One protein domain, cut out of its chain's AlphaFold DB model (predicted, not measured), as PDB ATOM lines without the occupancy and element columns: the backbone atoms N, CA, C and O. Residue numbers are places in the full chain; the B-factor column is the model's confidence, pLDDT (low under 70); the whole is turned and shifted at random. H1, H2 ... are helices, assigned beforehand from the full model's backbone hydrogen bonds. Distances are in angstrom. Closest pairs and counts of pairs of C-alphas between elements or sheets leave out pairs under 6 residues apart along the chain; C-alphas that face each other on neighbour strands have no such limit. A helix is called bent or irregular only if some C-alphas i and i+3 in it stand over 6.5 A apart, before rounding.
ATOM      1  N   LYS A   4    -120.915 -96.560-121.397       59.88
ATOM      2  CA  LYS A   4    -120.511 -97.646-120.503       59.88
ATOM      3  C   LYS A   4    -121.408 -97.693-119.269       59.88
ATOM      4  O   LYS A   4    -122.031 -98.717-119.022       59.88
ATOM      5  N   GLY A   5    -121.591 -96.563-118.585       65.81
ATOM      6  CA  GLY A   5    -122.475 -96.520-117.423       65.81
ATOM      7  C   GLY A   5    -123.962 -96.733-117.756       65.81
ATOM      8  O   GLY A   5    -124.736 -97.091-116.876       65.81
ATOM      9  N   ILE A   6    -124.411 -96.482-118.993       64.25
ATOM     10  CA  ILE A   6    -125.789 -96.823-119.406       64.25
ATOM     11  C   ILE A   6    -125.933 -98.338-119.569       64.25
ATOM     12  O   ILE A   6    -126.949 -98.898-119.158       64.25
ATOM     13  N   LYS A   7    -124.918 -99.000-120.140       66.38
ATOM     14  CA  LYS A   7    -124.896-100.460-120.251       66.38
ATOM     15  C   LYS A   7    -124.865-101.115-118.870       66.38
ATOM     16  O   LYS A   7    -125.698-101.973-118.611       66.38
ATOM     17  N   ASP A   8    -123.969-100.669-117.993       78.69
ATOM     18  CA  ASP A   8    -123.810-101.241-116.650       78.69
ATOM     19  C   ASP A   8    -125.074-101.063-115.791       78.69
ATOM     20  O   ASP A   8    -125.441-101.965-115.036       78.69
ATOM     21  N   LEU A   9    -125.792 -99.945-115.961       78.19
ATOM     22  CA  LEU A   9    -127.111 -99.738-115.365       78.19
ATOM     23  C   LEU A   9    -128.165-100.683-115.957       78.19
ATOM     24  O   LEU A   9    -128.945-101.264-115.208       78.19
ATOM     25  N   GLY A  10    -128.205-100.840-117.282       74.00
ATOM     26  CA  GLY A  10    -129.132-101.758-117.951       74.00
ATOM     27  C   GLY A  10    -128.933-103.210-117.509       74.00
ATOM     28  O   GLY A  10    -129.903-103.888-117.179       74.00
ATOM     29  N   ASP A  11    -127.676-103.643-117.411       77.00
ATOM     30  CA  ASP A  11    -127.284-104.953-116.889       77.00
ATOM     31  C   ASP A  11    -127.691-105.128-115.416       77.00
ATOM     32  O   ASP A  11    -128.214-106.181-115.050       77.00
ATOM     33  N   SER A  12    -127.532-104.098-114.573       88.31
ATOM     34  CA  SER A  12    -128.041-104.123-113.193       88.31
ATOM     35  C   SER A  12    -129.557-104.282-113.153       88.31
ATOM     36  O   SER A  12    -130.055-105.171-112.479       88.31
ATOM     37  N   ILE A  13    -130.304-103.441-113.875       84.94
ATOM     38  CA  ILE A  13    -131.772-103.454-113.847       84.94
ATOM     39  C   ILE A  13    -132.313-104.800-114.332       84.94
ATOM     40  O   ILE A  13    -133.217-105.358-113.712       84.94
ATOM     41  N   ASN A  14    -131.752-105.327-115.420       77.62
ATOM     42  CA  ASN A  14    -132.155-106.617-115.957       77.62
ATOM     43  C   ASN A  14    -131.832-107.758-114.983       77.62
ATOM     44  O   ASN A  14    -132.674-108.618-114.753       77.62
ATOM     45  N   TYR A  15    -130.649-107.735-114.363       89.81
ATOM     46  CA  TYR A  15    -130.267-108.744-113.375       89.81
ATOM     47  C   TYR A  15    -131.153-108.705-112.122       89.81
ATOM     48  O   TYR A  15    -131.587-109.752-111.650       89.81
ATOM     49  N   LEU A  16    -131.485-107.510-111.622       89.19
ATOM     50  CA  LEU A  16    -132.412-107.342-110.500       89.19
ATOM     51  C   LEU A  16    -133.818-107.858-110.825       89.19
ATOM     52  O   LEU A  16    -134.453-108.458-109.965       89.19
ATOM     53  N   ALA A  17    -134.303-107.641-112.050       86.62
ATOM     54  CA  ALA A  17    -135.606-108.145-112.479       86.62
ATOM     55  C   ALA A  17    -135.621-109.673-112.661       86.62
ATOM     56  O   ALA A  17    -136.623-110.306-112.358       86.62
ATOM     57  N   ASP A  18    -134.515-110.269-113.117       83.56
ATOM     58  CA  ASP A  18    -134.380-111.727-113.278       83.56
ATOM     59  C   ASP A  18    -134.232-112.466-111.935       83.56
ATOM     60  O   ASP A  18    -134.733-113.576-111.767       83.56
ATOM     61  N   LYS A  19    -133.529-111.866-110.962       84.81
ATOM     62  CA  LYS A  19    -133.254-112.468-109.639       84.81
ATOM     63  C   LYS A  19    -134.196-112.022-108.525       84.81
ATOM     64  O   LYS A  19    -134.130-112.552-107.414       84.81
ATOM     65  N   GLY A  20    -135.043-111.040-108.796       81.62
ATOM     66  CA  GLY A  20    -136.035-110.517-107.870       81.62
ATOM     67  C   GLY A  20    -137.457-110.715-108.371       81.62
ATOM     68  O   GLY A  20    -137.709-111.354-109.387       81.62
ATOM     69  N   SER A  21    -138.402-110.121-107.649       81.56
ATOM     70  CA  SER A  21    -139.822-110.081-108.044       81.56
ATOM     71  C   SER A  21    -140.192-108.776-108.767       81.56
ATOM     72  O   SER A  21    -141.374-108.427-108.876       81.56
ATOM     73  N   SER A  22    -139.190-108.016-109.212       85.69
ATOM     74  CA  SER A  22    -139.348-106.682-109.792       85.69
ATOM     75  C   SER A  22    -139.514-106.696-111.316       85.69
ATOM     76  O   SER A  22    -138.974-107.543-112.016       85.69
ATOM     77  N   ASP A  23    -140.216-105.700-111.851       85.06
ATOM     78  CA  ASP A  23    -140.322-105.404-113.276       85.06
ATOM     79  C   ASP A  23    -139.235-104.399-113.693       85.06
ATOM     80  O   ASP A  23    -139.205-103.247-113.243       85.06
ATOM     81  N   ALA A  24    -138.372-104.814-114.624       79.25
ATOM     82  CA  ALA A  24    -137.318-103.980-115.199       79.25
ATOM     83  C   ALA A  24    -137.833-102.621-115.711       79.25
ATOM     84  O   ALA A  24    -137.181-101.593-115.522       79.25
ATOM     85  N   LYS A  25    -139.019-102.579-116.333       80.31
ATOM     86  CA  LYS A  25    -139.629-101.343-116.839       80.31
ATOM     87  C   LYS A  25    -139.975-100.391-115.698       80.31
ATOM     88  O   LYS A  25    -139.762 -99.185-115.831       80.31
ATOM     89  N   ASN A  26    -140.504-100.911-114.592       85.88
ATOM     90  CA  ASN A  26    -140.868-100.068-113.459       85.88
ATOM     91  C   ASN A  26    -139.627 -99.566-112.709       85.88
ATOM     92  O   ASN A  26    -139.573 -98.387-112.355       85.88
ATOM     93  N   ILE A  27    -138.583-100.396-112.589       86.06
ATOM     94  CA  ILE A  27    -137.271 -99.967-112.080       86.06
ATOM     95  C   ILE A  27    -136.721 -98.805-112.924       86.06
ATOM     96  O   ILE A  27    -136.352 -97.776-112.359       86.06
ATOM     97  N   VAL A  28    -136.719 -98.912-114.262       81.19
ATOM     98  CA  VAL A  28    -136.284 -97.814-115.156       81.19
ATOM     99  C   VAL A  28    -137.091 -96.541-114.905       81.19
ATOM    100  O   VAL A  28    -136.509 -95.459-114.808       81.19
ATOM    101  N   ASN A  29    -138.416 -96.648-114.768       77.31
ATOM    102  CA  ASN A  29    -139.270 -95.490-114.503       77.31
ATOM    103  C   ASN A  29    -138.890 -94.804-113.184       77.31
ATOM    104  O   ASN A  29    -138.717 -93.585-113.167       77.31
ATOM    105  N   ILE A  30    -138.699 -95.562-112.103       89.62
ATOM    106  CA  ILE A  30    -138.293 -95.008-110.804       89.62
ATOM    107  C   ILE A  30    -136.903 -94.375-110.906       89.62
ATOM    108  O   ILE A  30    -136.749 -93.208-110.548       89.62
ATOM    109  N   VAL A  31    -135.916 -95.092-111.460       88.00
ATOM    110  CA  VAL A  31    -134.540 -94.596-111.641       88.00
ATOM    111  C   VAL A  31    -134.521 -93.304-112.462       88.00
ATOM    112  O   VAL A  31    -133.817 -92.363-112.105       88.00
ATOM    113  N   SER A  32    -135.330 -93.203-113.520       81.06
ATOM    114  CA  SER A  32    -135.408 -91.988-114.341       81.06
ATOM    115  C   SER A  32    -135.969 -90.783-113.578       81.06
ATOM    116  O   SER A  32    -135.480 -89.668-113.751       81.06
ATOM    117  N   ARG A  33    -136.947 -91.011-112.688       90.50
ATOM    118  CA  ARG A  33    -137.548 -89.972-111.839       90.50
ATOM    119  C   ARG A  33    -136.573 -89.462-110.780       90.50
ATOM    120  O   ARG A  33    -136.566 -88.269-110.500       90.50
ATOM    121  N   ILE A  34    -135.751 -90.346-110.214       90.25
ATOM    122  CA  ILE A  34    -134.820 -89.994-109.130       90.25
ATOM    123  C   ILE A  34    -133.428 -89.608-109.637       90.25
ATOM    124  O   ILE A  34    -132.665 -89.002-108.893       90.25
ATOM    125  N   GLY A  35    -133.093 -89.925-110.891       80.12
ATOM    126  CA  GLY A  35    -131.735 -89.825-111.428       80.12
ATOM    127  C   GLY A  35    -131.134 -88.424-111.366       80.12
ATOM    128  O   GLY A  35    -129.952 -88.282-111.069       80.12
ATOM    129  N   GLY A  36    -131.941 -87.380-111.580       82.06
ATOM    130  CA  GLY A  36    -131.480 -85.993-111.450       82.06
ATOM    131  C   GLY A  36    -131.002 -85.668-110.032       82.06
ATOM    132  O   GLY A  36    -129.892 -85.174-109.851       82.06
ATOM    133  N   MET A  37    -131.812 -86.013-109.027       82.19
ATOM    134  CA  MET A  37    -131.492 -85.768-107.619       82.19
ATOM    135  C   MET A  37    -130.418 -86.730-107.095       82.19
ATOM    136  O   MET A  37    -129.521 -86.322-106.367       82.19
ATOM    137  N   GLY A  38    -130.461 -87.997-107.503       88.25
ATOM    138  CA  GLY A  38    -129.450 -88.988-107.148       88.25
ATOM    139  C   GLY A  38    -128.057 -88.601-107.656       88.25
ATOM    140  O   GLY A  38    -127.086 -88.712-106.914       88.25
ATOM    141  N   ASN A  39    -127.961 -88.064-108.879       87.12
ATOM    142  CA  ASN A  39    -126.702 -87.536-109.407       87.12
ATOM    143  C   ASN A  39    -126.215 -86.308-108.622       87.12
ATOM    144  O   ASN A  39    -125.013 -86.178-108.418       87.12
ATOM    145  N   LEU A  40    -127.124 -85.429-108.177       84.50
ATOM    146  CA  LEU A  40    -126.780 -84.240-107.385       84.50
ATOM    147  C   LEU A  40    -126.069 -84.618-106.081       84.50
ATOM    148  O   LEU A  40    -125.088 -83.982-105.710       84.50
ATOM    149  N   ILE A  41    -126.553 -85.664-105.408       91.81
ATOM    150  CA  ILE A  41    -125.958 -86.134-104.153       91.81
ATOM    151  C   ILE A  41    -124.745 -87.048-104.377       91.81
ATOM    152  O   ILE A  41    -124.041 -87.336-103.423       91.81
ATOM    153  N   GLY A  42    -124.463 -87.474-105.613       91.56
ATOM    154  CA  GLY A  42    -123.344 -88.370-105.934       91.56
ATOM    155  C   GLY A  42    -123.650 -89.862-105.750       91.56
ATOM    156  O   GLY A  42    -122.733 -90.678-105.651       91.56
ATOM    157  N   LEU A  43    -124.929 -90.245-105.717       93.31
ATOM    158  CA  LEU A  43    -125.340 -91.642-105.632       93.31
ATOM    159  C   LEU A  43    -125.141 -92.341-106.987       93.31
ATOM    160  O   LEU A  43    -125.513 -91.816-108.033       93.31
ATOM    161  N   GLN A  44    -124.578 -93.550-106.974       92.19
ATOM    162  CA  GLN A  44    -124.382 -94.344-108.191       92.19
ATOM    163  C   GLN A  44    -125.721 -94.834-108.760       92.19
ATOM    164  O   GLN A  44    -126.670 -95.116-108.023       92.19
ATOM    165  N   ARG A  45    -125.813 -94.967-110.087       86.69
ATOM    166  CA  ARG A  45    -127.066 -95.343-110.771       86.69
ATOM    167  C   ARG A  45    -127.499 -96.769-110.425       86.69
ATOM    168  O   ARG A  45    -128.686 -97.055-110.313       86.69
ATOM    169  N   GLU A  46    -126.537 -97.650-110.207       90.62
ATOM    170  CA  GLU A  46    -126.707 -99.031-109.761       90.62
ATOM    171  C   GLU A  46    -127.355 -99.091-108.374       90.62
ATOM    172  O   GLU A  46    -128.226 -99.919-108.115       90.62
ATOM    173  N   ASN A  47    -126.990 -98.159-107.498       94.88
ATOM    174  CA  ASN A  47    -127.547 -98.060-106.156       94.88
ATOM    175  C   ASN A  47    -128.972 -97.491-106.180       94.88
ATOM    176  O   ASN A  47    -129.839 -97.931-105.425       94.88
ATOM    177  N   MET A  48    -129.236 -96.551-107.094       94.38
ATOM    178  CA  MET A  48    -130.594 -96.088-107.393       94.38
ATOM    179  C   MET A  48    -131.477 -97.231-107.910       94.38
ATOM    180  O   MET A  48    -132.636 -97.329-107.513       94.38
ATOM    181  N   ALA A  49    -130.934 -98.110-108.759       94.69
ATOM    182  CA  ALA A  49    -131.647 -99.286-109.253       94.69
ATOM    183  C   ALA A  49    -131.985-100.272-108.127       94.69
ATOM    184  O   ALA A  49    -133.094-100.797-108.113       94.69
ATOM    185  N   ALA A  50    -131.091-100.464-107.150       96.56
ATOM    186  CA  ALA A  50    -131.376-101.283-105.971       96.56
ATOM    187  C   ALA A  50    -132.522-100.697-105.122       96.56
ATOM    188  O   ALA A  50    -133.451-101.424-104.786       96.56
ATOM    189  N   LEU A  51    -132.519 -99.382-104.851       97.00
ATOM    190  CA  LEU A  51    -133.627 -98.706-104.149       97.00
ATOM    191  C   LEU A  51    -134.956 -98.857-104.902       97.00
ATOM    192  O   LEU A  51    -135.992 -99.155-104.307       97.00
ATOM    193  N   ALA A  52    -134.922 -98.656-106.221       96.31
ATOM    194  CA  ALA A  52    -136.083 -98.803-107.086       96.31
ATOM    195  C   ALA A  52    -136.626-100.239-107.080       96.31
ATOM    196  O   ALA A  52    -137.834-100.428-106.949       96.31
ATOM    197  N   ALA A  53    -135.747-101.239-107.171       96.25
ATOM    198  CA  ALA A  53    -136.125-102.644-107.130       96.25
ATOM    199  C   ALA A  53    -136.752-103.027-105.786       96.25
ATOM    200  O   ALA A  53    -137.820-103.629-105.791       96.25
ATOM    201  N   THR A  54    -136.187-102.596-104.649       97.06
ATOM    202  CA  THR A  54    -136.769-102.866-103.320       97.06
ATOM    203  C   THR A  54    -138.219-102.389-103.213       97.06
ATOM    204  O   THR A  54    -139.070-103.099-102.682       97.06
ATOM    205  N   LEU A  55    -138.528-101.198-103.735       97.44
ATOM    206  CA  LEU A  55    -139.897-100.677-103.719       97.44
ATOM    207  C   LEU A  55    -140.814-101.376-104.730       97.44
ATOM    208  O   LEU A  55    -142.011-101.532-104.482       97.44
ATOM    209  N   ASP A  56    -140.263-101.804-105.861       94.62
ATOM    210  CA  ASP A  56    -141.017-102.489-106.904       94.62
ATOM    211  C   ASP A  56    -141.298-103.973-106.599       94.62
ATOM    212  O   ASP A  56    -142.323-104.502-107.037       94.62
ATOM    213  N   GLU A  57    -140.464-104.651-105.799       92.94
ATOM    214  CA  GLU A  57    -140.738-106.030-105.350       92.94
ATOM    215  C   GLU A  57    -142.077-106.122-104.599       92.94
ATOM    216  O   GLU A  57    -142.795-107.110-104.741       92.94
ATOM    217  N   VAL A  58    -142.470-105.056-103.892       92.31
ATOM    218  CA  VAL A  58    -143.784-104.929-103.231       92.31
ATOM    219  C   VAL A  58    -144.777-104.047-104.004       92.31
ATOM    220  O   VAL A  58    -145.800-103.626-103.462       92.31
ATOM    221  N   LYS A  59    -144.493-103.769-105.282       92.75
ATOM    222  CA  LYS A  59    -145.376-103.072-106.233       92.75
ATOM    223  C   LYS A  59    -145.777-101.653-105.819       92.75
ATOM    224  O   LYS A  59    -146.895-101.211-106.098       92.75
ATOM    225  N   ILE A  60    -144.871-100.894-105.192       93.12
ATOM    226  CA  ILE A  60    -145.093 -99.451-105.033       93.12
ATOM    227  C   ILE A  60    -145.070 -98.785-106.423       93.12
ATOM    228  O   ILE A  60    -144.102 -98.961-107.166       93.12
ATOM    229  N   PRO A  61    -146.102 -97.996-106.791       94.38
ATOM    230  CA  PRO A  61    -146.139 -97.296-108.074       94.38
ATOM    231  C   PRO A  61    -144.928 -96.384-108.272       94.38
ATOM    232  O   PRO A  61    -144.478 -95.737-107.321       94.38
ATOM    233  N   ALA A  62    -144.432 -96.278-109.508       92.00
ATOM    234  CA  ALA A  62    -143.215 -95.523-109.804       92.00
ATOM    235  C   ALA A  62    -143.292 -94.045-109.399       92.00
ATOM    236  O   ALA A  62    -142.291 -93.459-108.993       92.00
ATOM    237  N   GLU A  63    -144.474 -93.438-109.491       93.75
ATOM    238  CA  GLU A  63    -144.739 -92.058-109.080       93.75
ATOM    239  C   GLU A  63    -144.537 -91.888-107.572       93.75
ATOM    240  O   GLU A  63    -143.878 -90.943-107.138       93.75
ATOM    241  N   VAL A  64    -145.057 -92.832-106.783       96.50
ATOM    242  CA  VAL A  64    -144.960 -92.820-105.318       96.50
ATOM    243  C   VAL A  64    -143.527 -93.109-104.885       96.50
ATOM    244  O   VAL A  64    -142.958 -92.352-104.104       96.50
ATOM    245  N   ALA A  65    -142.914 -94.156-105.441       96.62
ATOM    246  CA  ALA A  65    -141.529 -94.526-105.164       96.62
ATOM    247  C   ALA A  65    -140.549 -93.403-105.540       96.62
ATOM    248  O   ALA A  65    -139.706 -93.012-104.733       96.62
ATOM    249  N   GLY A  66    -140.693 -92.838-106.741       94.56
ATOM    250  CA  GLY A  66    -139.844 -91.752-107.224       94.56
ATOM    251  C   GLY A  66    -139.978 -90.478-106.388       94.56
ATOM    252  O   GLY A  66    -138.967 -89.847-106.075       94.56
ATOM    253  N   THR A  67    -141.200 -90.127-105.976       94.94
ATOM    254  CA  THR A  67    -141.444 -88.974-105.094       94.94
ATOM    255  C   THR A  67    -140.830 -89.199-103.716       94.94
ATOM    256  O   THR A  67    -140.100 -88.342-103.226       94.94
ATOM    257  N   ALA A  68    -141.052 -90.374-103.122       97.44
ATOM    258  CA  ALA A  68    -140.541 -90.701-101.798       97.44
ATOM    259  C   ALA A  68    -139.006 -90.709-101.753       97.44
ATOM    260  O   ALA A  68    -138.413 -90.086-100.875       97.44
ATOM    261  N   ILE A  69    -138.347 -91.356-102.721       97.75
ATOM    262  CA  ILE A  69    -136.879 -91.391-102.800       97.75
ATOM    263  C   ILE A  69    -136.310 -89.984-103.053       97.75
ATOM    264  O   ILE A  69    -135.334 -89.595-102.415       97.75
ATOM    265  N   SER A  70    -136.929 -89.186-103.930       94.44
ATOM    266  CA  SER A  70    -136.485 -87.801-104.170       94.44
ATOM    267  C   SER A  70    -136.654 -86.921-102.928       94.44
ATOM    268  O   SER A  70    -135.779 -86.108-102.624       94.44
ATOM    269  N   SER A  71    -137.750 -87.112-102.185       95.62
ATOM    270  CA  SER A  71    -137.966 -86.472-100.886       95.62
ATOM    271  C   SER A  71    -136.880 -86.890 -99.898       95.62
ATOM    272  O   SER A  71    -136.254 -86.026 -99.294       95.62
ATOM    273  N   MET A  72    -136.557 -88.186 -99.816       97.25
ATOM    274  CA  MET A  72    -135.474 -88.687 -98.969       97.25
ATOM    275  C   MET A  72    -134.137 -88.013 -99.297       97.25
ATOM    276  O   MET A  72    -133.488 -87.479 -98.402       97.25
ATOM    277  N   PHE A  73    -133.748 -87.961-100.573       96.19
ATOM    278  CA  PHE A  73    -132.506 -87.303-100.992       96.19
ATOM    279  C   PHE A  73    -132.486 -85.817-100.626       96.19
ATOM    280  O   PHE A  73    -131.486 -85.320-100.106       96.19
ATOM    281  N   THR A  74    -133.604 -85.122-100.837       94.75
ATOM    282  CA  THR A  74    -133.741 -83.698-100.505       94.75
ATOM    283  C   THR A  74    -133.614 -83.474 -99.000       94.75
ATOM    284  O   THR A  74    -132.797 -82.670 -98.561       94.75
ATOM    285  N   LYS A  75    -134.372 -84.233 -98.198       96.12
ATOM    286  CA  LYS A  75    -134.395 -84.122 -96.736       96.12
ATOM    287  C   LYS A  75    -133.041 -84.438 -96.120       96.12
ATOM    288  O   LYS A  75    -132.618 -83.719 -95.225       96.12
ATOM    289  N   LEU A  76    -132.332 -85.449 -96.622       96.94
ATOM    290  CA  LEU A  76    -130.985 -85.762 -96.141       96.94
ATOM    291  C   LEU A  76    -129.956 -84.697 -96.541       96.94
ATOM    292  O   LEU A  76    -129.053 -84.400 -95.762       96.94
ATOM    293  N   SER A  77    -130.110 -84.076 -97.714       94.94
ATOM    294  CA  SER A  77    -129.225 -82.987 -98.162       94.94
ATOM    295  C   SER A  77    -129.379 -81.716 -97.322       94.94
ATOM    296  O   SER A  77    -128.438 -80.931 -97.202       94.94
ATOM    297  N   THR A  78    -130.551 -81.523 -96.711       96.25
ATOM    298  CA  THR A  78    -130.885 -80.383 -95.844       96.25
ATOM    299  C   THR A  78    -131.194 -80.820 -94.410       96.25
ATOM    300  O   THR A  78    -132.014 -80.194 -93.738       96.25
ATOM    301  N   ALA A  79    -130.614 -81.934 -93.953       96.75
ATOM    302  CA  ALA A  79    -130.995 -82.565 -92.689       96.75
ATOM    303  C   ALA A  79    -130.773 -81.658 -91.465       96.75
ATOM    304  O   ALA A  79    -131.552 -81.710 -90.518       96.75
ATOM    305  N   ASP A  80    -129.777 -80.772 -91.521       95.94
ATOM    306  CA  ASP A  80    -129.457 -79.776 -90.491       95.94
ATOM    307  C   ASP A  80    -130.484 -78.639 -90.364       95.94
ATOM    308  O   ASP A  80    -130.441 -77.879 -89.400       95.94
ATOM    309  N   THR A  81    -131.417 -78.506 -91.312       96.44
ATOM    310  CA  THR A  81    -132.412 -77.422 -91.332       96.44
ATOM    311  C   THR A  81    -133.858 -77.914 -91.238       96.44
ATOM    312  O   THR A  81    -134.779 -77.144 -91.507       96.44
ATOM    313  N   LEU A  82    -134.101 -79.185 -90.894       94.31
ATOM    314  CA  LEU A  82    -135.454 -79.771 -90.872       94.31
ATOM    315  C   LEU A  82    -136.293 -79.394 -89.633       94.31
ATOM    316  O   LEU A  82    -137.496 -79.656 -89.609       94.31
ATOM    317  N   GLY A  83    -135.686 -78.745 -88.637       96.12
ATOM    318  CA  GLY A  83    -136.351 -78.276 -87.419       96.12
ATOM    319  C   GLY A  83    -136.384 -79.306 -86.284       96.12
ATOM    320  O   GLY A  83    -135.915 -80.435 -86.420       96.12
ATOM    321  N   ALA A  84    -136.956 -78.902 -85.145       97.12
ATOM    322  CA  ALA A  84    -136.822 -79.620 -83.872       97.12
ATOM    323  C   ALA A  84    -137.333 -81.073 -83.901       97.12
ATOM    324  O   ALA A  84    -136.665 -81.957 -83.381       97.12
ATOM    325  N   LYS A  85    -138.475 -81.340 -84.552       97.06
ATOM    326  CA  LYS A  85    -139.045 -82.701 -84.624       97.06
ATOM    327  C   LYS A  85    -138.147 -83.681 -85.380       97.06
ATOM    328  O   LYS A  85    -138.036 -84.840 -84.994       97.06
ATOM    329  N   ALA A  86    -137.528 -83.227 -86.469       97.69
ATOM    330  CA  ALA A  86    -136.611 -84.054 -87.240       97.69
ATOM    331  C   ALA A  86    -135.304 -84.287 -86.472       97.69
ATOM    332  O   ALA A  86    -134.798 -85.404 -86.467       97.69
ATOM    333  N   GLU A  87    -134.795 -83.266 -85.777       98.12
ATOM    334  CA  GLU A  87    -133.593 -83.397 -84.944       98.12
ATOM    335  C   GLU A  87    -133.807 -84.353 -83.761       98.12
ATOM    336  O   GLU A  87    -132.947 -85.183 -83.468       98.12
ATOM    337  N   GLU A  88    -134.983 -84.314 -83.129       97.94
ATOM    338  CA  GLU A  88    -135.383 -85.287 -82.109       97.94
ATOM    339  C   GLU A  88    -135.445 -86.707 -82.689       97.94
ATOM    340  O   GLU A  88    -134.906 -87.643 -82.099       97.94
ATOM    341  N   ALA A  89    -136.028 -86.873 -83.880       98.00
ATOM    342  CA  ALA A  89    -136.081 -88.164 -84.561       98.00
ATOM    343  C   ALA A  89    -134.683 -88.695 -84.925       98.00
ATOM    344  O   ALA A  89    -134.422 -89.881 -84.746       98.00
ATOM    345  N   PHE A  90    -133.756 -87.844 -85.379       98.44
ATOM    346  CA  PHE A  90    -132.357 -88.245 -85.569       98.44
ATOM    347  C   PHE A  90    -131.687 -88.610 -84.241       98.44
ATOM    348  O   PHE A  90    -130.985 -89.620 -84.179       98.44
ATOM    349  N   SER A  91    -131.961 -87.863 -83.171       97.81
ATOM    350  CA  SER A  91    -131.415 -88.133 -81.836       97.81
ATOM    351  C   SER A  91    -131.863 -89.495 -81.297       97.81
ATOM    352  O   SER A  91    -131.043 -90.231 -80.752       97.81
ATOM    353  N   GLN A  92    -133.124 -89.890 -81.528       96.88
ATOM    354  CA  GLN A  92    -133.633 -91.232 -81.196       96.88
ATOM    355  C   GLN A  92    -132.869 -92.354 -81.921       96.88
ATOM    356  O   GLN A  92    -132.759 -93.466 -81.407       96.88
ATOM    357  N   LEU A  93    -132.300 -92.064 -83.093       97.50
ATOM    358  CA  LEU A  93    -131.460 -92.989 -83.860       97.50
ATOM    359  C   LEU A  93    -129.978 -92.955 -83.441       97.50
ATOM    360  O   LEU A  93    -129.170 -93.706 -83.996       97.50
ATOM    361  N   GLY A  94    -129.603 -92.090 -82.492       96.81
ATOM    362  CA  GLY A  94    -128.211 -91.820 -82.125       96.81
ATOM    363  C   GLY A  94    -127.450 -91.021 -83.187       96.81
ATOM    364  O   GLY A  94    -126.247 -91.216 -83.359       96.81
ATOM    365  N   LEU A  95    -128.153 -90.174 -83.942       97.38
ATOM    366  CA  LEU A  95    -127.641 -89.361 -85.045       97.38
ATOM    367  C   LEU A  95    -128.006 -87.882 -84.828       97.38
ATOM    368  O   LEU A  95    -128.776 -87.547 -83.936       97.38
ATOM    369  N   SER A  96    -127.489 -87.000 -85.683       98.19
ATOM    370  CA  SER A  96    -127.941 -85.606 -85.795       98.19
ATOM    371  C   SER A  96    -128.210 -85.244 -87.253       98.19
ATOM    372  O   SER A  96    -127.645 -85.867 -88.166       98.19
ATOM    373  N   GLY A  97    -129.035 -84.223 -87.498       97.81
ATOM    374  CA  GLY A  97    -129.280 -83.727 -88.853       97.81
ATOM    375  C   GLY A  97    -127.990 -83.253 -89.531       97.81
ATOM    376  O   GLY A  97    -127.716 -83.583 -90.688       97.81
ATOM    377  N   GLU A  98    -127.125 -82.566 -88.781       98.00
ATOM    378  CA  GLU A  98    -125.810 -82.132 -89.260       98.00
ATOM    379  C   GLU A  98    -124.907 -83.313 -89.645       98.00
ATOM    380  O   GLU A  98    -124.266 -83.291 -90.704       98.00
ATOM    381  N   PHE A  99    -124.878 -84.367 -88.821       98.12
ATOM    382  CA  PHE A  99    -124.141 -85.585 -89.141       98.12
ATOM    383  C   PHE A  99    -124.661 -86.209 -90.436       98.12
ATOM    384  O   PHE A  99    -123.861 -86.521 -91.316       98.12
ATOM    385  N   MET A 100    -125.982 -86.340 -90.591       98.19
ATOM    386  CA  MET A 100    -126.582 -86.965 -91.771       98.19
ATOM    387  C   MET A 100    -126.274 -86.204 -93.057       98.19
ATOM    388  O   MET A 100    -125.890 -86.821 -94.053       98.19
ATOM    389  N   LYS A 101    -126.336 -84.870 -93.030       97.75
ATOM    390  CA  LYS A 101    -125.934 -84.038 -94.170       97.75
ATOM    391  C   LYS A 101    -124.458 -84.218 -94.522       97.75
ATOM    392  O   LYS A 101    -124.107 -84.350 -95.696       97.75
ATOM    393  N   LYS A 102    -123.570 -84.237 -93.522       97.56
ATOM    394  CA  LYS A 102    -122.129 -84.459 -93.737       97.56
ATOM    395  C   LYS A 102    -121.843 -85.866 -94.264       97.56
ATOM    396  O   LYS A 102    -121.033 -86.013 -95.177       97.56
ATOM    397  N   ALA A 103    -122.512 -86.882 -93.726       97.31
ATOM    398  CA  ALA A 103    -122.395 -88.264 -94.171       97.31
ATOM    399  C   ALA A 103    -122.856 -88.417 -95.627       97.31
ATOM    400  O   ALA A 103    -122.127 -89.000 -96.427       97.31
ATOM    401  N   LEU A 104    -124.000 -87.824 -95.994       96.56
ATOM    402  CA  LEU A 104    -124.549 -87.896 -97.352       96.56
ATOM    403  C   LEU A 104    -123.599 -87.297 -98.398       96.56
ATOM    404  O   LEU A 104    -123.408 -87.895 -99.455       96.56
ATOM    405  N   ASN A 105    -122.975 -86.157 -98.080       93.50
ATOM    406  CA  ASN A 105    -121.998 -85.500 -98.955       93.50
ATOM    407  C   ASN A 105    -120.688 -86.290 -99.107       93.50
ATOM    408  O   ASN A 105    -120.010 -86.166-100.122       93.50
ATOM    409  N   ARG A 106    -120.302 -87.078 -98.095       95.94
ATOM    410  CA  ARG A 106    -119.089 -87.910 -98.144       95.94
ATOM    411  C   ARG A 106    -119.322 -89.208 -98.905       95.94
ATOM    412  O   ARG A 106    -118.506 -89.588 -99.737       95.94
ATOM    413  N   ASN A 107    -120.401 -89.909 -98.574       96.81
ATOM    414  CA  ASN A 107    -120.792 -91.156 -99.210       96.81
ATOM    415  C   ASN A 107    -122.301 -91.346 -99.042       96.81
ATOM    416  O   ASN A 107    -122.781 -91.791 -97.997       96.81
ATOM    417  N   SER A 108    -123.056 -91.021-100.088       95.94
ATOM    418  CA  SER A 108    -124.518 -91.025-100.020       95.94
ATOM    419  C   SER A 108    -125.092 -92.412 -99.796       95.94
ATOM    420  O   SER A 108    -126.077 -92.552 -99.079       95.94
ATOM    421  N   GLN A 109    -124.465 -93.437-100.379       96.38
ATOM    422  CA  GLN A 109    -124.887 -94.819-100.189       96.38
ATOM    423  C   GLN A 109    -124.765 -95.224 -98.721       96.38
ATOM    424  O   GLN A 109    -125.697 -95.784 -98.149       96.38
ATOM    425  N   GLU A 110    -123.629 -94.907 -98.107       97.31
ATOM    426  CA  GLU A 110    -123.389 -95.262 -96.715       97.31
ATOM    427  C   GLU A 110    -124.285 -94.466 -95.762       97.31
ATOM    428  O   GLU A 110    -124.831 -95.026 -94.818       97.31
ATOM    429  N   ALA A 111    -124.543 -93.188 -96.046       97.94
ATOM    430  CA  ALA A 111    -125.497 -92.401 -95.270       97.94
ATOM    431  C   ALA A 111    -126.921 -92.989 -95.320       97.94
ATOM    432  O   ALA A 111    -127.580 -93.097 -94.286       97.94
ATOM    433  N   ILE A 112    -127.383 -93.418 -96.500       97.88
ATOM    434  CA  ILE A 112    -128.678 -94.101 -96.652       97.88
ATOM    435  C   ILE A 112    -128.679 -95.418 -95.862       97.88
ATOM    436  O   ILE A 112    -129.644 -95.701 -95.151       97.88
ATOM    437  N   ASN A 113    -127.592 -96.195 -95.922       98.12
ATOM    438  CA  ASN A 113    -127.452 -97.437 -95.158       98.12
ATOM    439  C   ASN A 113    -127.526 -97.204 -93.645       98.12
ATOM    440  O   ASN A 113    -128.258 -97.915 -92.953       98.12
ATOM    441  N   ILE A 114    -126.803 -96.203 -93.137       98.25
ATOM    442  CA  ILE A 114    -126.816 -95.819 -91.721       98.25
ATOM    443  C   ILE A 114    -128.240 -95.472 -91.296       98.25
ATOM    444  O   ILE A 114    -128.725 -96.003 -90.304       98.25
ATOM    445  N   LEU A 115    -128.942 -94.634 -92.059       98.19
ATOM    446  CA  LEU A 115    -130.297 -94.235 -91.697       98.19
ATOM    447  C   LEU A 115    -131.264 -95.424 -91.662       98.19
ATOM    448  O   LEU A 115    -131.933 -95.643 -90.655       98.19
ATOM    449  N   LEU A 116    -131.332 -96.203 -92.747       98.19
ATOM    450  CA  LEU A 116    -132.282 -97.313 -92.856       98.19
ATOM    451  C   LEU A 116    -132.014 -98.394 -91.803       98.19
ATOM    452  O   LEU A 116    -132.957 -98.880 -91.179       98.19
ATOM    453  N   SER A 117    -130.743 -98.730 -91.559       98.25
ATOM    454  CA  SER A 117    -130.367 -99.720 -90.542       98.25
ATOM    455  C   SER A 117    -130.719 -99.266 -89.126       98.25
ATOM    456  O   SER A 117    -131.228-100.071 -88.350       98.25
ATOM    457  N   ARG A 118    -130.522 -97.983 -88.791       98.12
ATOM    458  CA  ARG A 118    -130.879 -97.428 -87.475       98.12
ATOM    459  C   ARG A 118    -132.386 -97.382 -87.261       98.12
ATOM    460  O   ARG A 118    -132.855 -97.733 -86.186       98.12
ATOM    461  N   ILE A 119    -133.163 -97.002 -88.278       97.94
ATOM    462  CA  ILE A 119    -134.627 -97.017 -88.153       97.94
ATOM    463  C   ILE A 119    -135.116 -98.464 -87.985       97.94
ATOM    464  O   ILE A 119    -135.972 -98.726 -87.144       97.94
ATOM    465  N   LYS A 120    -134.527 -99.429 -88.708       97.31
ATOM    466  CA  LYS A 120    -134.894-100.852 -88.619       97.31
ATOM    467  C   LYS A 120    -134.782-101.416 -87.194       97.31
ATOM    468  O   LYS A 120    -135.549-102.315 -86.859       97.31
ATOM    469  N   THR A 121    -133.864-100.914 -86.360       96.69
ATOM    470  CA  THR A 121    -133.692-101.406 -84.978       96.69
ATOM    471  C   THR A 121    -134.785-100.959 -84.011       96.69
ATOM    472  O   THR A 121    -134.884-101.519 -82.923       96.69
ATOM    473  N   LEU A 122    -135.589 -99.960 -84.381       96.94
ATOM    474  CA  LEU A 122    -136.715 -99.503 -83.572       96.94
ATOM    475  C   LEU A 122    -137.911-100.458 -83.694       96.94
ATOM    476  O   LEU A 122    -138.049-101.178 -84.689       96.94
ATOM    477  N   ASP A 123    -138.813-100.427 -82.713       95.06
ATOM    478  CA  ASP A 123    -140.121-101.073 -82.823       95.06
ATOM    479  C   ASP A 123    -140.987-100.409 -83.914       95.06
ATOM    480  O   ASP A 123    -140.728 -99.288 -84.355       95.06
ATOM    481  N   LYS A 124    -142.032-101.102 -84.377       89.31
ATOM    482  CA  LYS A 124    -142.835-100.666 -85.534       89.31
ATOM    483  C   LYS A 124    -143.530 -99.320 -85.330       89.31
ATOM    484  O   LYS A 124    -143.697 -98.590 -86.305       89.31
ATOM    485  N   GLU A 125    -143.945 -99.002 -84.109       88.94
ATOM    486  CA  GLU A 125    -144.625 -97.744 -83.807       88.94
ATOM    487  C   GLU A 125    -143.625 -96.584 -83.872       88.94
ATOM    488  O   GLU A 125    -143.833 -95.614 -84.611       88.94
ATOM    489  N   SER A 126    -142.468 -96.757 -83.229       95.69
ATOM    490  CA  SER A 126    -141.361 -95.801 -83.279       95.69
ATOM    491  C   SER A 126    -140.816 -95.599 -84.697       95.69
ATOM    492  O   SER A 126    -140.511 -94.469 -85.082       95.69
ATOM    493  N   GLN A 127    -140.754 -96.656 -85.521       96.38
ATOM    494  CA  GLN A 127    -140.349 -96.558 -86.930       96.38
ATOM    495  C   GLN A 127    -141.213 -95.553 -87.701       96.38
ATOM    496  O   GLN A 127    -140.679 -94.679 -88.386       96.38
ATOM    497  N   ILE A 128    -142.541 -95.651 -87.586       94.31
ATOM    498  CA  ILE A 128    -143.469 -94.752 -88.285       94.31
ATOM    499  C   ILE A 128    -143.358 -93.324 -87.748       94.31
ATOM    500  O   ILE A 128    -143.360 -92.381 -88.546       94.31
ATOM    501  N   GLY A 129    -143.210 -93.153 -86.430       96.44
ATOM    502  CA  GLY A 129    -143.003 -91.843 -85.808       96.44
ATOM    503  C   GLY A 129    -141.750 -91.138 -86.337       96.44
ATOM    504  O   GLY A 129    -141.828 -90.004 -86.816       96.44
ATOM    505  N   VAL A 130    -140.612 -91.837 -86.346       97.88
ATOM    506  CA  VAL A 130    -139.336 -91.318 -86.862       97.88
ATOM    507  C   VAL A 130    -139.416 -91.006 -88.356       97.88
ATOM    508  O   VAL A 130    -139.027 -89.913 -88.774       97.88
ATOM    509  N   ILE A 131    -139.974 -91.913 -89.166       97.50
ATOM    510  CA  ILE A 131    -140.174 -91.687 -90.607       97.50
ATOM    511  C   ILE A 131    -141.018 -90.428 -90.840       97.50
ATOM    512  O   ILE A 131    -140.655 -89.588 -91.663       97.50
ATOM    513  N   THR A 132    -142.115 -90.271 -90.096       96.88
ATOM    514  CA  THR A 132    -143.031 -89.132 -90.238       96.88
ATOM    515  C   THR A 132    -142.358 -87.817 -89.854       96.88
ATOM    516  O   THR A 132    -142.512 -86.812 -90.548       96.88
ATOM    517  N   ASN A 133    -141.574 -87.814 -88.776       97.31
ATOM    518  CA  ASN A 133    -140.886 -86.616 -88.299       97.31
ATOM    519  C   ASN A 133    -139.762 -86.157 -89.241       97.31
ATOM    520  O   ASN A 133    -139.544 -84.954 -89.375       97.31
ATOM    521  N   ILE A 134    -139.078 -87.085 -89.920       97.81
ATOM    522  CA  ILE A 134    -137.994 -86.758 -90.860       97.81
ATOM    523  C   ILE A 134    -138.547 -86.408 -92.251       97.81
ATOM    524  O   ILE A 134    -138.153 -85.407 -92.858       97.81
ATOM    525  N   PHE A 135    -139.456 -87.229 -92.781       96.56
ATOM    526  CA  PHE A 135    -139.873 -87.169 -94.187       96.56
ATOM    527  C   PHE A 135    -141.241 -86.517 -94.413       96.56
ATOM    528  O   PHE A 135    -141.564 -86.172 -95.551       96.56
ATOM    529  N   GLY A 136    -142.005 -86.273 -93.348       93.75
ATOM    530  CA  GLY A 136    -143.343 -85.691 -93.397       93.75
ATOM    531  C   GLY A 136    -144.460 -86.735 -93.358       93.75
ATOM    532  O   GLY A 136    -144.231 -87.934 -93.228       93.75
ATOM    533  N   ASN A 137    -145.697 -86.256 -93.468       93.62
ATOM    534  CA  ASN A 137    -146.919 -87.033 -93.250       93.62
ATOM    535  C   ASN A 137    -147.597 -87.540 -94.537       93.62
ATOM    536  O   ASN A 137    -148.731 -88.016 -94.485       93.62
ATOM    537  N   ASP A 138    -146.932 -87.442 -95.691       95.00
ATOM    538  CA  ASP A 138    -147.461 -87.987 -96.938       95.00
ATOM    539  C   ASP A 138    -147.516 -89.522 -96.873       95.00
ATOM    540  O   ASP A 138    -146.497 -90.195 -96.713       95.00
ATOM    541  N   SER A 139    -148.719 -90.077 -97.029       93.88
ATOM    542  CA  SER A 139    -148.962 -91.521 -96.916       93.88
ATOM    543  C   SER A 139    -148.136 -92.353 -97.904       93.88
ATOM    544  O   SER A 139    -147.665 -93.440 -97.560       93.88
ATOM    545  N   GLY A 140    -147.907 -91.839 -99.117       94.75
ATOM    546  CA  GLY A 140    -147.085 -92.500-100.127       94.75
ATOM    547  C   GLY A 140    -145.619 -92.583 -99.709       94.75
ATOM    548  O   GLY A 140    -145.002 -93.647 -99.812       94.75
ATOM    549  N   THR A 141    -145.096 -91.479 -99.182       95.75
ATOM    550  CA  THR A 141    -143.732 -91.348 -98.667       95.75
ATOM    551  C   THR A 141    -143.514 -92.215 -97.435       95.75
ATOM    552  O   THR A 141    -142.560 -92.989 -97.418       95.75
ATOM    553  N   ILE A 142    -144.422 -92.174 -96.454       96.06
ATOM    554  CA  ILE A 142    -144.353 -93.035 -95.264       96.06
ATOM    555  C   ILE A 142    -144.333 -94.504 -95.683       96.06
ATOM    556  O   ILE A 142    -143.465 -95.252 -95.241       96.06
ATOM    557  N   ARG A 143    -145.246 -94.910 -96.577       96.44
ATOM    558  CA  ARG A 143    -145.314 -96.294 -97.060       96.44
ATOM    559  C   ARG A 143    -144.005 -96.722 -97.720       96.44
ATOM    560  O   ARG A 143    -143.481 -97.774 -97.379       96.44
ATOM    561  N   ALA A 144    -143.466 -95.915 -98.631       97.62
ATOM    562  CA  ALA A 144    -142.218 -96.236 -99.317       97.62
ATOM    563  C   ALA A 144    -141.015 -96.290 -98.361       97.62
ATOM    564  O   ALA A 144    -140.224 -97.227 -98.431       97.62
ATOM    565  N   MET A 145    -140.892 -95.340 -97.431       97.50
ATOM    566  CA  MET A 145    -139.812 -95.349 -96.438       97.50
ATOM    567  C   MET A 145    -139.926 -96.547 -95.493       97.50
ATOM    568  O   MET A 145    -138.938 -97.236 -95.258       97.50
ATOM    569  N   ALA A 146    -141.132 -96.860 -95.016       96.19
ATOM    570  CA  ALA A 146    -141.370 -98.039 -94.191       96.19
ATOM    571  C   ALA A 146    -141.038 -99.330 -94.952       96.19
ATOM    572  O   ALA A 146    -140.455-100.247 -94.376       96.19
ATOM    573  N   THR A 147    -141.353 -99.408 -96.248       96.44
ATOM    574  CA  THR A 147    -140.936-100.523 -97.106       96.44
ATOM    575  C   THR A 147    -139.415-100.626 -97.205       96.44
ATOM    576  O   THR A 147    -138.896-101.723 -97.044       96.44
ATOM    577  N   LEU A 148    -138.688 -99.523 -97.419       97.44
ATOM    578  CA  LEU A 148    -137.219 -99.544 -97.483       97.44
ATOM    579  C   LEU A 148    -136.581 -99.966 -96.155       97.44
ATOM    580  O   LEU A 148    -135.634-100.744 -96.152       97.44
ATOM    581  N   VAL A 149    -137.111 -99.481 -95.031       97.69
ATOM    582  CA  VAL A 149    -136.637 -99.836 -93.684       97.69
ATOM    583  C   VAL A 149    -136.869-101.319 -93.401       97.69
ATOM    584  O   VAL A 149    -135.957-102.032 -92.991       97.69
ATOM    585  N   ASN A 150    -138.086-101.806 -93.642       95.62
ATOM    586  CA  ASN A 150    -138.436-103.199 -93.372       95.62
ATOM    587  C   ASN A 150    -137.796-104.170 -94.367       95.62
ATOM    588  O   ASN A 150    -137.453-105.289 -94.001       95.62
ATOM    589  N   GLY A 151    -137.602-103.725 -95.606       95.38
ATOM    590  CA  GLY A 151    -136.890-104.434 -96.657       95.38
ATOM    591  C   GLY A 151    -135.387-104.167 -96.667       95.38
ATOM    592  O   GLY A 151    -134.754-104.467 -97.672       95.38
ATOM    593  N   TYR A 152    -134.799-103.603 -95.605       96.88
ATOM    594  CA  TYR A 152    -133.394-103.181 -95.612       96.88
ATOM    595  C   TYR A 152    -132.419-104.323 -95.932       96.88
ATOM    596  O   TYR A 152    -131.492-104.127 -96.716       96.88
ATOM    597  N   ASP A 153    -132.643-105.527 -95.396       97.44
ATOM    598  CA  ASP A 153    -131.773-106.679 -95.688       97.44
ATOM    599  C   ASP A 153    -131.852-107.055 -97.167       97.44
ATOM    600  O   ASP A 153    -130.831-107.214 -97.837       97.44
ATOM    601  N   ARG A 154    -133.076-107.083 -97.705       95.81
ATOM    602  CA  ARG A 154    -133.315-107.324 -99.125       95.81
ATOM    603  C   ARG A 154    -132.693-106.232 -99.990       95.81
ATOM    604  O   ARG A 154    -132.080-106.524-101.008       95.81
ATOM    605  N   TYR A 155    -132.778-104.977 -99.568       96.56
ATOM    606  CA  TYR A 155    -132.089-103.870-100.220       96.56
ATOM    607  C   TYR A 155    -130.567-104.080-100.253       96.56
ATOM    608  O   TYR A 155    -129.964-103.879-101.305       96.56
ATOM    609  N   GLN A 156    -129.942-104.543 -99.162       97.50
ATOM    610  CA  GLN A 156    -128.507-104.864 -99.150       97.50
ATOM    611  C   GLN A 156    -128.157-106.018-100.100       97.50
ATOM    612  O   GLN A 156    -127.115-105.978-100.752       97.50
ATOM    613  N   GLU A 157    -129.008-107.041-100.211       96.12
ATOM    614  CA  GLU A 157    -128.831-108.119-101.194       96.12
ATOM    615  C   GLU A 157    -128.886-107.586-102.627       96.12
ATOM    616  O   GLU A 157    -127.969-107.833-103.410       96.12
ATOM    617  N   LEU A 158    -129.916-106.802-102.957       94.81
ATOM    618  CA  LEU A 158    -130.077-106.200-104.281       94.81
ATOM    619  C   LEU A 158    -128.912-105.246-104.595       94.81
ATOM    620  O   LEU A 158    -128.397-105.247-105.709       94.81
ATOM    621  N   LEU A 159    -128.423-104.494-103.606       94.19
ATOM    622  CA  LEU A 159    -127.242-103.641-103.741       94.19
ATOM    623  C   LEU A 159    -125.970-104.452-104.035       94.19
ATOM    624  O   LEU A 159    -125.136-104.035-104.835       94.19
ATOM    625  N   LYS A 160    -125.803-105.628-103.422       94.94
ATOM    626  CA  LYS A 160    -124.697-106.538-103.762       94.94
ATOM    627  C   LYS A 160    -124.846-107.078-105.183       94.94
ATOM    628  O   LYS A 160    -123.862-107.104-105.915       94.94
ATOM    629  N   MET A 161    -126.062-107.439-105.598       91.56
ATOM    630  CA  MET A 161    -126.350-107.910-106.960       91.56
ATOM    631  C   MET A 161    -126.033-106.849-108.021       91.56
ATOM    632  O   MET A 161    -125.473-107.177-109.065       91.56
ATOM    633  N   THR A 162    -126.314-105.566-107.765       88.75
ATOM    634  CA  THR A 162    -125.969-104.496-108.720       88.75
ATOM    635  C   THR A 162    -124.475-104.207-108.814       88.75
ATOM    636  O   THR A 162    -124.045-103.556-109.770       88.75
ATOM    637  N   ASN A 163    -123.678-104.714-107.877       84.44
ATOM    638  CA  ASN A 163    -122.222-104.608-107.873       84.44
ATOM    639  C   ASN A 163    -121.524-105.938-108.214       84.44
ATOM    640  O   ASN A 163    -120.297-105.967-108.284       84.44
ATOM    641  N   SER A 164    -122.271-107.027-108.440       88.06
ATOM    642  CA  SER A 164    -121.684-108.328-108.761       88.06
ATOM    643  C   SER A 164    -121.247-108.406-110.223       88.06
ATOM    644  O   SER A 164    -121.793-107.747-111.108       88.06
TER     645      SER A 164
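What this domain is: This is residues 4 to 164 of the 411 residues of the protein "Phage tail tape measure protein" of Campylobacter jejuni (UniProt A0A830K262). What is the main picture? H3 and H4 form the core of an all-helix body, with H1, H2 and H10 packed round H3 at one end, H5 to H8 grouped at the other, and H9 packed on H3 and H4 between. The chain runs from H1 through H4 to H5, and H9 and H10 lead back to H1. What builds it, and how large is it? The 161 printed residues include ten named helices, H1 to H10 in order, mostly crossed, and no named strand. The whole is compact, with a radius of gyration of the C-alphas of 14.7 A and spans of 43 by 29 by 25 A.

How they stand to each other: What does the first helix touch? H1, residues 4 to 19, touches H2, residues 24 to 41, with residues 13 to 17 alone; their closest C-alphas, of Ala 17 and Ala 24, are 5.3 A apart. H1 touches H3, residues 45 to 57, the same way at a shallow tilt of 23 degrees, the closest C-alphas being Leu 9 and Glu 46, 5.7 A. H2 is irregular, with C-alphas 33 and 36 at 7.3 A and a kink of 56 degrees near residue 34. Which helices are the hub? H3 and H4, residues 62 to 77, touch five helices each. H4 touches H9, residues 139 to 150, about perpendicular at 76 degrees, the closest C-alphas being Ala 68 and Thr 141, 4.5 A. What follows H4? H5, residues 84 to 92, touches H8, residues 124 to 135, the closest C-alphas being Ala 86 and Ile 134, 4.7 A. H6, residues 97 to 106, and H7, residues 108 to 120, form a hairpin, the closest C-alphas being Leu 104 and Ala 111, 5.1 A. How do the last helix and the backbones stand? H10, residues 152 to 163, touches H3, the closest C-alphas being Ala 50 and Leu 159, 5.3 A, and touches H1 with residues 158 to 163 alone, the closest C-alphas being Ser 12 and Thr 162, 4.9 A. Every O i to N i+4 pair is within hydrogen-bond range in H1 and H3 to H10; in H2 12 of 14 are.

Where its parts are: Which helices are longest? From first to last C-alpha H2 measures 23.9 A, H1 22.4 A and H4 22.1 A. Where are the anchors? H1 begins at C-alpha 4 (-120.511, -97.646, -120.503), and H10 ends at C-alpha 163 (-122.222, -104.608, -107.873).

The domain as a whole: Which C-alphas are farthest apart? Those of Lys 4 and Ala 84, at 44.0 A. Is there a cut or low confidence? The printed part has no cut, and no link is long. Residues 4 to 7 have pLDDT under 70.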